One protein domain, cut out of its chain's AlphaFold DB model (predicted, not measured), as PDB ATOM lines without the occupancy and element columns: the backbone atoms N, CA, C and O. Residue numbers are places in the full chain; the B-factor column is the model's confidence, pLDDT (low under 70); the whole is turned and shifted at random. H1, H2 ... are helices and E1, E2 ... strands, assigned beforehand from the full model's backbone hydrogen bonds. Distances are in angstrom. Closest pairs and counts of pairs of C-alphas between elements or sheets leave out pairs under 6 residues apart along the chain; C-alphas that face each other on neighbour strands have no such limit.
ATOM      1  N   ILE A   3     -93.029  15.761 227.520       96.38
ATOM      2  CA  ILE A   3     -92.009  15.252 228.443       96.38
ATOM      3  C   ILE A   3     -92.715  14.427 229.521       96.38
ATOM      4  O   ILE A   3     -93.771  14.830 230.016       96.38
ATOM      5  N   ARG A   4     -92.172  13.255 229.847       96.75
ATOM      6  CA  ARG A   4     -92.663  12.373 230.915       96.75
ATOM      7  C   ARG A   4     -91.545  12.116 231.918       96.75
ATOM      8  O   ARG A   4     -90.423  11.828 231.509       96.75
ATOM      9  N   GLU A   5     -91.863  12.197 233.203       97.31
ATOM     10  CA  GLU A   5     -90.953  11.826 234.287       97.31
ATOM     11  C   GLU A   5     -91.232  10.385 234.734       97.31
ATOM     12  O   GLU A   5     -92.388   9.994 234.904       97.31
ATOM     13  N   VAL A   6     -90.177   9.591 234.912       96.31
ATOM     14  CA  VAL A   6     -90.235   8.252 235.503       96.31
ATOM     15  C   VAL A   6     -89.050   8.099 236.447       96.31
ATOM     16  O   VAL A   6     -87.905   8.022 235.998       96.31
ATOM     17  N   LYS A   7     -89.327   8.018 237.755       96.56
ATOM     18  CA  LYS A   7     -88.313   7.840 238.812       96.56
ATOM     19  C   LYS A   7     -87.192   8.895 238.732       96.56
ATOM     20  O   LYS A   7     -86.014   8.538 238.756       96.56
ATOM     21  N   GLY A   8     -87.545  10.170 238.554       96.25
ATOM     22  CA  GLY A   8     -86.577  11.268 238.442       96.25
ATOM     23  C   GLY A   8     -85.826  11.352 237.108       96.25
ATOM     24  O   GLY A   8     -84.965  12.214 236.950       96.25
ATOM     25  N   LYS A   9     -86.133  10.487 236.132       97.31
ATOM     26  CA  LYS A   9     -85.595  10.567 234.766       97.31
ATOM     27  C   LYS A   9     -86.648  11.105 233.808       97.31
ATOM     28  O   LYS A   9     -87.808  10.707 233.877       97.31
ATOM     29  N   TYR A  10     -86.229  11.965 232.886       98.25
ATOM     30  CA  TYR A  10     -87.122  12.625 231.936       98.25
ATOM     31  C   TYR A  10     -86.945  12.076 230.522       98.25
ATOM     32  O   TYR A  10     -85.824  11.925 230.033       98.25
ATOM     33  N   TYR A  11     -88.068  11.826 229.855       97.88
ATOM     34  CA  TYR A  11     -88.143  11.216 228.530       97.88
ATOM     35  C   TYR A  11     -89.017  12.062 227.611       97.88
ATOM     36  O   TYR A  11     -90.082  12.537 228.020       97.88
ATOM     37  N   VAL A  12     -88.571  12.245 226.372       97.50
ATOM     38  CA  VAL A  12     -89.214  13.119 225.390       97.50
ATOM     39  C   VAL A  12     -89.919  12.284 224.332       97.50
ATOM     40  O   VAL A  12     -89.380  11.301 223.824       97.50
ATOM     41  N   TYR A  13     -91.139  12.704 224.005       97.12
ATOM     42  CA  TYR A  13     -92.000  12.073 223.017       97.12
ATOM     43  C   TYR A  13     -92.524  13.104 222.010       97.12
ATOM     44  O   TYR A  13     -92.930  14.215 222.383       97.12
ATOM     45  N   LEU A  14     -92.575  12.723 220.736       95.12
ATOM     46  CA  LEU A  14     -93.347  13.428 219.718       95.12
ATOM     47  C   LEU A  14     -94.790  12.940 219.781       95.12
ATOM     48  O   LEU A  14     -95.045  11.749 219.916       95.12
ATOM     49  N   ILE A  15     -95.726  13.885 219.748       92.62
ATOM     50  CA  ILE A  15     -97.149  13.563 219.680       92.62
ATOM     51  C   ILE A  15     -97.540  13.743 218.225       92.62
ATOM     52  O   ILE A  15     -97.430  14.855 217.708       92.62
ATOM     53  N   GLU A  16     -97.994  12.669 217.605       91.44
ATOM     54  CA  GLU A  16     -98.482  12.656 216.234       91.44
ATOM     55  C   GLU A  16     -99.941  12.208 216.226       91.44
ATOM     56  O   GLU A  16    -100.349  11.326 216.988       91.44
ATOM     57  N   ASN A  17    -100.734  12.824 215.355       87.12
ATOM     58  CA  ASN A  17    -102.089  12.371 215.077       87.12
ATOM     59  C   ASN A  17    -102.015  11.478 213.839       87.12
ATOM     60  O   ASN A  17    -101.623  11.948 212.775       87.12
ATOM     61  N   GLY A  18    -102.345  10.196 213.985       78.12
ATOM     62  CA  GLY A  18    -102.458   9.297 212.836       78.12
ATOM     63  C   GLY A  18    -103.720   9.578 212.014       78.12
ATOM     64  O   GLY A  18    -104.645  10.231 212.499       78.12
ATOM     65  N   ASP A  19    -103.798   8.993 210.815       77.56
ATOM     66  CA  ASP A  19    -104.878   9.195 209.823       77.56
ATOM     67  C   ASP A  19    -106.304   8.839 210.298       77.56
ATOM     68  O   ASP A  19    -107.280   9.094 209.601       77.56
ATOM     69  N   GLY A  20    -106.459   8.282 211.502       81.19
ATOM     70  CA  GLY A  20    -107.753   7.982 212.126       81.19
ATOM     71  C   GLY A  20    -108.055   8.788 213.392       81.19
ATOM     72  O   GLY A  20    -108.845   8.330 214.213       81.19
ATOM     73  N   GLY A  21    -107.365   9.908 213.636       77.38
ATOM     74  CA  GLY A  21    -107.513  10.697 214.872       77.38
ATOM     75  C   GLY A  21    -106.919  10.028 216.120       77.38
ATOM     76  O   GLY A  21    -107.034  10.545 217.230       77.38
ATOM     77  N   GLN A  22    -106.259   8.880 215.949       84.25
ATOM     78  CA  GLN A  22    -105.576   8.187 217.031       84.25
ATOM     79  C   GLN A  22    -104.263   8.896 217.342       84.25
ATOM     80  O   GLN A  22    -103.372   9.007 216.496       84.25
ATOM     81  N   ARG A  23    -104.145   9.352 218.586       87.50
ATOM     82  CA  ARG A  23    -102.927   9.958 219.105       87.50
ATOM     83  C   ARG A  23    -101.849   8.893 219.307       87.50
ATOM     84  O   ARG A  23    -102.065   7.923 220.035       87.50
ATOM     85  N   ARG A  24    -100.676   9.110 218.718       90.06
ATOM     86  CA  ARG A  24     -99.468   8.303 218.920       90.06
ATOM     87  C   ARG A  24     -98.410   9.151 219.615       90.06
ATOM     88  O   ARG A  24     -98.139  10.276 219.209       90.06
ATOM     89  N   ASP A  25     -97.834   8.607 220.680       92.56
ATOM     90  CA  ASP A  25     -96.724   9.227 221.400       92.56
ATOM     91  C   ASP A  25     -95.445   8.442 221.039       92.56
ATOM     92  O   ASP A  25     -95.189   7.374 221.595       92.56
ATOM     93  N   ASN A  26     -94.649   8.963 220.103       93.94
ATOM     94  CA  ASN A  26     -93.407   8.344 219.633       93.94
ATOM     95  C   ASN A  26     -92.237   8.750 220.527       93.94
ATOM     96  O   ASN A  26     -92.014   9.938 220.755       93.94
ATOM     97  N   TYR A  27     -91.483   7.777 221.037       94.88
ATOM     98  CA  TYR A  27     -90.306   8.052 221.859       94.88
ATOM     99  C   TYR A  27     -89.179   8.658 221.018       94.88
ATOM    100  O   TYR A  27     -88.837   8.123 219.967       94.88
ATOM    101  N   VAL A  28     -88.597   9.752 221.505       96.00
ATOM    102  CA  VAL A  28     -87.468  10.440 220.858       96.00
ATOM    103  C   VAL A  28     -86.157  10.095 221.549       96.00
ATOM    104  O   VAL A  28     -85.175   9.761 220.899       96.00
ATOM    105  N   GLY A  29     -86.129  10.192 222.877       96.38
ATOM    106  CA  GLY A  29     -84.898  10.082 223.651       96.38
ATOM    107  C   GLY A  29     -85.072  10.552 225.091       96.38
ATOM    108  O   GLY A  29     -86.129  11.064 225.480       96.38
ATOM    109  N   SER A  30     -84.022  10.392 225.895       97.75
ATOM    110  CA  SER A  30     -83.973  11.014 227.220       97.75
ATOM    111  C   SER A  30     -83.769  12.524 227.084       97.75
ATOM    112  O   SER A  30     -83.126  12.995 226.143       97.75
ATOM    113  N   LEU A  31     -84.302  13.299 228.031       96.81
ATOM    114  CA  LEU A  31     -84.131  14.755 228.032       96.81
ATOM    115  C   LEU A  31     -82.648  15.141 228.105       96.81
ATOM    116  O   LEU A  31     -82.212  16.042 227.400       96.81
ATOM    117  N   GLU A  32     -81.874  14.424 228.920       96.00
ATOM    118  CA  GLU A  32     -80.433  14.633 229.077       96.00
ATOM    119  C   GLU A  32     -79.681  14.461 227.751       96.00
ATOM    120  O   GLU A  32     -78.872  15.313 227.383       96.00
ATOM    121  N   GLN A  33     -79.994  13.404 226.995       96.62
ATOM    122  CA  GLN A  33     -79.394  13.159 225.685       96.62
ATOM    123  C   GLN A  33     -79.696  14.295 224.702       96.62
ATOM    124  O   GLN A  33     -78.782  14.793 224.052       96.62
ATOM    125  N   ILE A  34     -80.954  14.735 224.631       95.19
ATOM    126  CA  ILE A  34     -81.383  15.792 223.702       95.19
ATOM    127  C   ILE A  34     -80.725  17.130 224.050       95.19
ATOM    128  O   ILE A  34     -80.256  17.844 223.166       95.19
ATOM    129  N   VAL A  35     -80.658  17.471 225.339       94.06
ATOM    130  CA  VAL A  35     -79.989  18.694 225.801       94.06
ATOM    131  C   VAL A  35     -78.501  18.648 225.464       94.06
ATOM    132  O   VAL A  35     -77.964  19.624 224.941       94.06
ATOM    133  N   LYS A  36     -77.837  17.514 225.712       93.62
ATOM    134  CA  LYS A  36     -76.422  17.328 225.376       93.62
ATOM    135  C   LYS A  36     -76.173  17.502 223.879       93.62
ATOM    136  O   LYS A  36     -75.258  18.228 223.507       93.62
ATOM    137  N   GLU A  37     -76.992  16.878 223.038       92.81
ATOM    138  CA  GLU A  37     -76.887  16.985 221.581       92.81
ATOM    139  C   GLU A  37     -77.125  18.422 221.098       92.81
ATOM    140  O   GLU A  37     -76.352  18.931 220.293       92.81
ATOM    141  N   TYR A  38     -78.108  19.131 221.665       90.00
ATOM    142  CA  TYR A  38     -78.332  20.548 221.370       90.00
ATOM    143  C   TYR A  38     -77.116  21.417 221.714       90.00
ATOM    144  O   TYR A  38     -76.696  22.243 220.899       90.00
ATOM    145  N   TYR A  39     -76.534  21.236 222.903       87.19
ATOM    146  CA  TYR A  39     -75.331  21.970 223.294       87.19
ATOM    147  C   TYR A  39     -74.150  21.635 222.394       87.19
ATOM    148  O   TYR A  39     -73.441  22.550 221.987       87.19
ATOM    149  N   ASP A  40     -73.966  20.366 222.042       87.12
ATOM    150  CA  ASP A  40     -72.910  19.939 221.129       87.12
ATOM    151  C   ASP A  40     -73.097  20.594 219.750       87.12
ATOM    152  O   ASP A  40     -72.187  21.234 219.239       87.12
ATOM    153  N   MET A  41     -74.310  20.589 219.194       84.81
ATOM    154  CA  MET A  41     -74.616  21.266 217.926       84.81
ATOM    155  C   MET A  41     -74.410  22.786 217.972       84.81
ATOM    156  O   MET A  41     -73.983  23.376 216.983       84.81
ATOM    157  N   LYS A  42     -74.754  23.445 219.085       79.44
ATOM    158  CA  LYS A  42     -74.658  24.910 219.218       79.44
ATOM    159  C   LYS A  42     -73.287  25.401 219.670       79.44
ATOM    160  O   LYS A  42     -72.975  26.573 219.463       79.44
ATOM    161  N   CYS A  43     -72.488  24.543 220.297       69.25
ATOM    162  CA  CYS A  43     -71.185  24.901 220.856       69.25
ATOM    163  C   CYS A  43     -70.008  24.245 220.126       69.25
ATOM    164  O   CYS A  43     -68.872  24.661 220.351       69.25
ATOM    165  N   ARG A  44     -70.243  23.302 219.203       62.34
ATOM    166  CA  ARG A  44     -69.244  22.896 218.207       62.34
ATOM    167  C   ARG A  44     -68.964  24.073 217.278       62.34
ATOM    168  O   ARG A  44     -69.801  24.442 216.464       62.34
TER     169      ARG A  44
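Overview. This is residues 3 to 44 of the 64 residues of the protein "SSV1_ORF_D-335 domain-containing protein" of Sulfolobus sp. SCGC AB-777_G06 (UniProt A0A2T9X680). Picture a thin, flat piece: a three-stranded antiparallel sheet, E1, E2 and E3, whose long hairpin of E2 and E3 reaches out to one end, with one helix, H1, reaching out to the other. The short strand E1 folds against the first part of E2, and H1 meets the sheet only with its residues 31 to 34, while residues 35 to 44 stick out free. The printed part has 42 residues, with three named strands and then one named helix along the chain; the sheet's order is E1, E2, E3, and the class is mixed, helices and strands. The whole is only just loose, close to extended, with a radius of gyration of the C-alphas of 13.3 A, and it spans 41 by 27 by 9 A.

Along the chain. Find C-alpha 3 at (-92.009, 15.252, 228.443); there E1 begins and runs through residues 3 to 6. After a tight link, E2 takes residues 9 to 17, the longest strand, 25.7 A from first to last C-alpha; look for C-alpha 17 at (-102.089, 12.371, 215.077). A tight link of five residues leads to E3, residues 23 to 30, 20.6 A long. H1 follows with no residue between, residues 31 to 43, 17.9 A long, and ends at C-alpha 43 at (-71.185, 24.901, 220.856).

Arrangement. Start with the sheet, a meander, each strand the antiparallel neighbour of the one before. E1 and E2 form a hairpin, with 138 degrees between their directions; look at N 4 and O 11, 2.9 A apart, and N 6 and O 9, 2.8 A apart, both within hydrogen-bond range. E2 and E3 form a second hairpin at 147 degrees, where N 14 and O 26 are 2.8 A apart and N 24 and O 16 are 2.8 A apart, again within hydrogen-bond range. E2 is the inner strand, and the edge strands E1 and E3 are apart. H1 is on the sheet but only grazes it, with its residues 31 to 34; the closest C-alphas of H1 and E2 are those of Leu 31 and Tyr 10, 5.4 A apart. In H1 every O i to N i+4 pair is within hydrogen-bond range.

Size, cuts and confidence. Look at Gly 20 and Arg 44 for the two C-alphas farthest apart, 41.7 A. Without residues 35 to 44, which stand free, the body has 32 residues and spans 34 by 17 by 8 A. The printed part has no cut, and no link is long. The mean pLDDT of the printed part is 90.6, and in the B-factor column you will find residues 43 to 44 under 70.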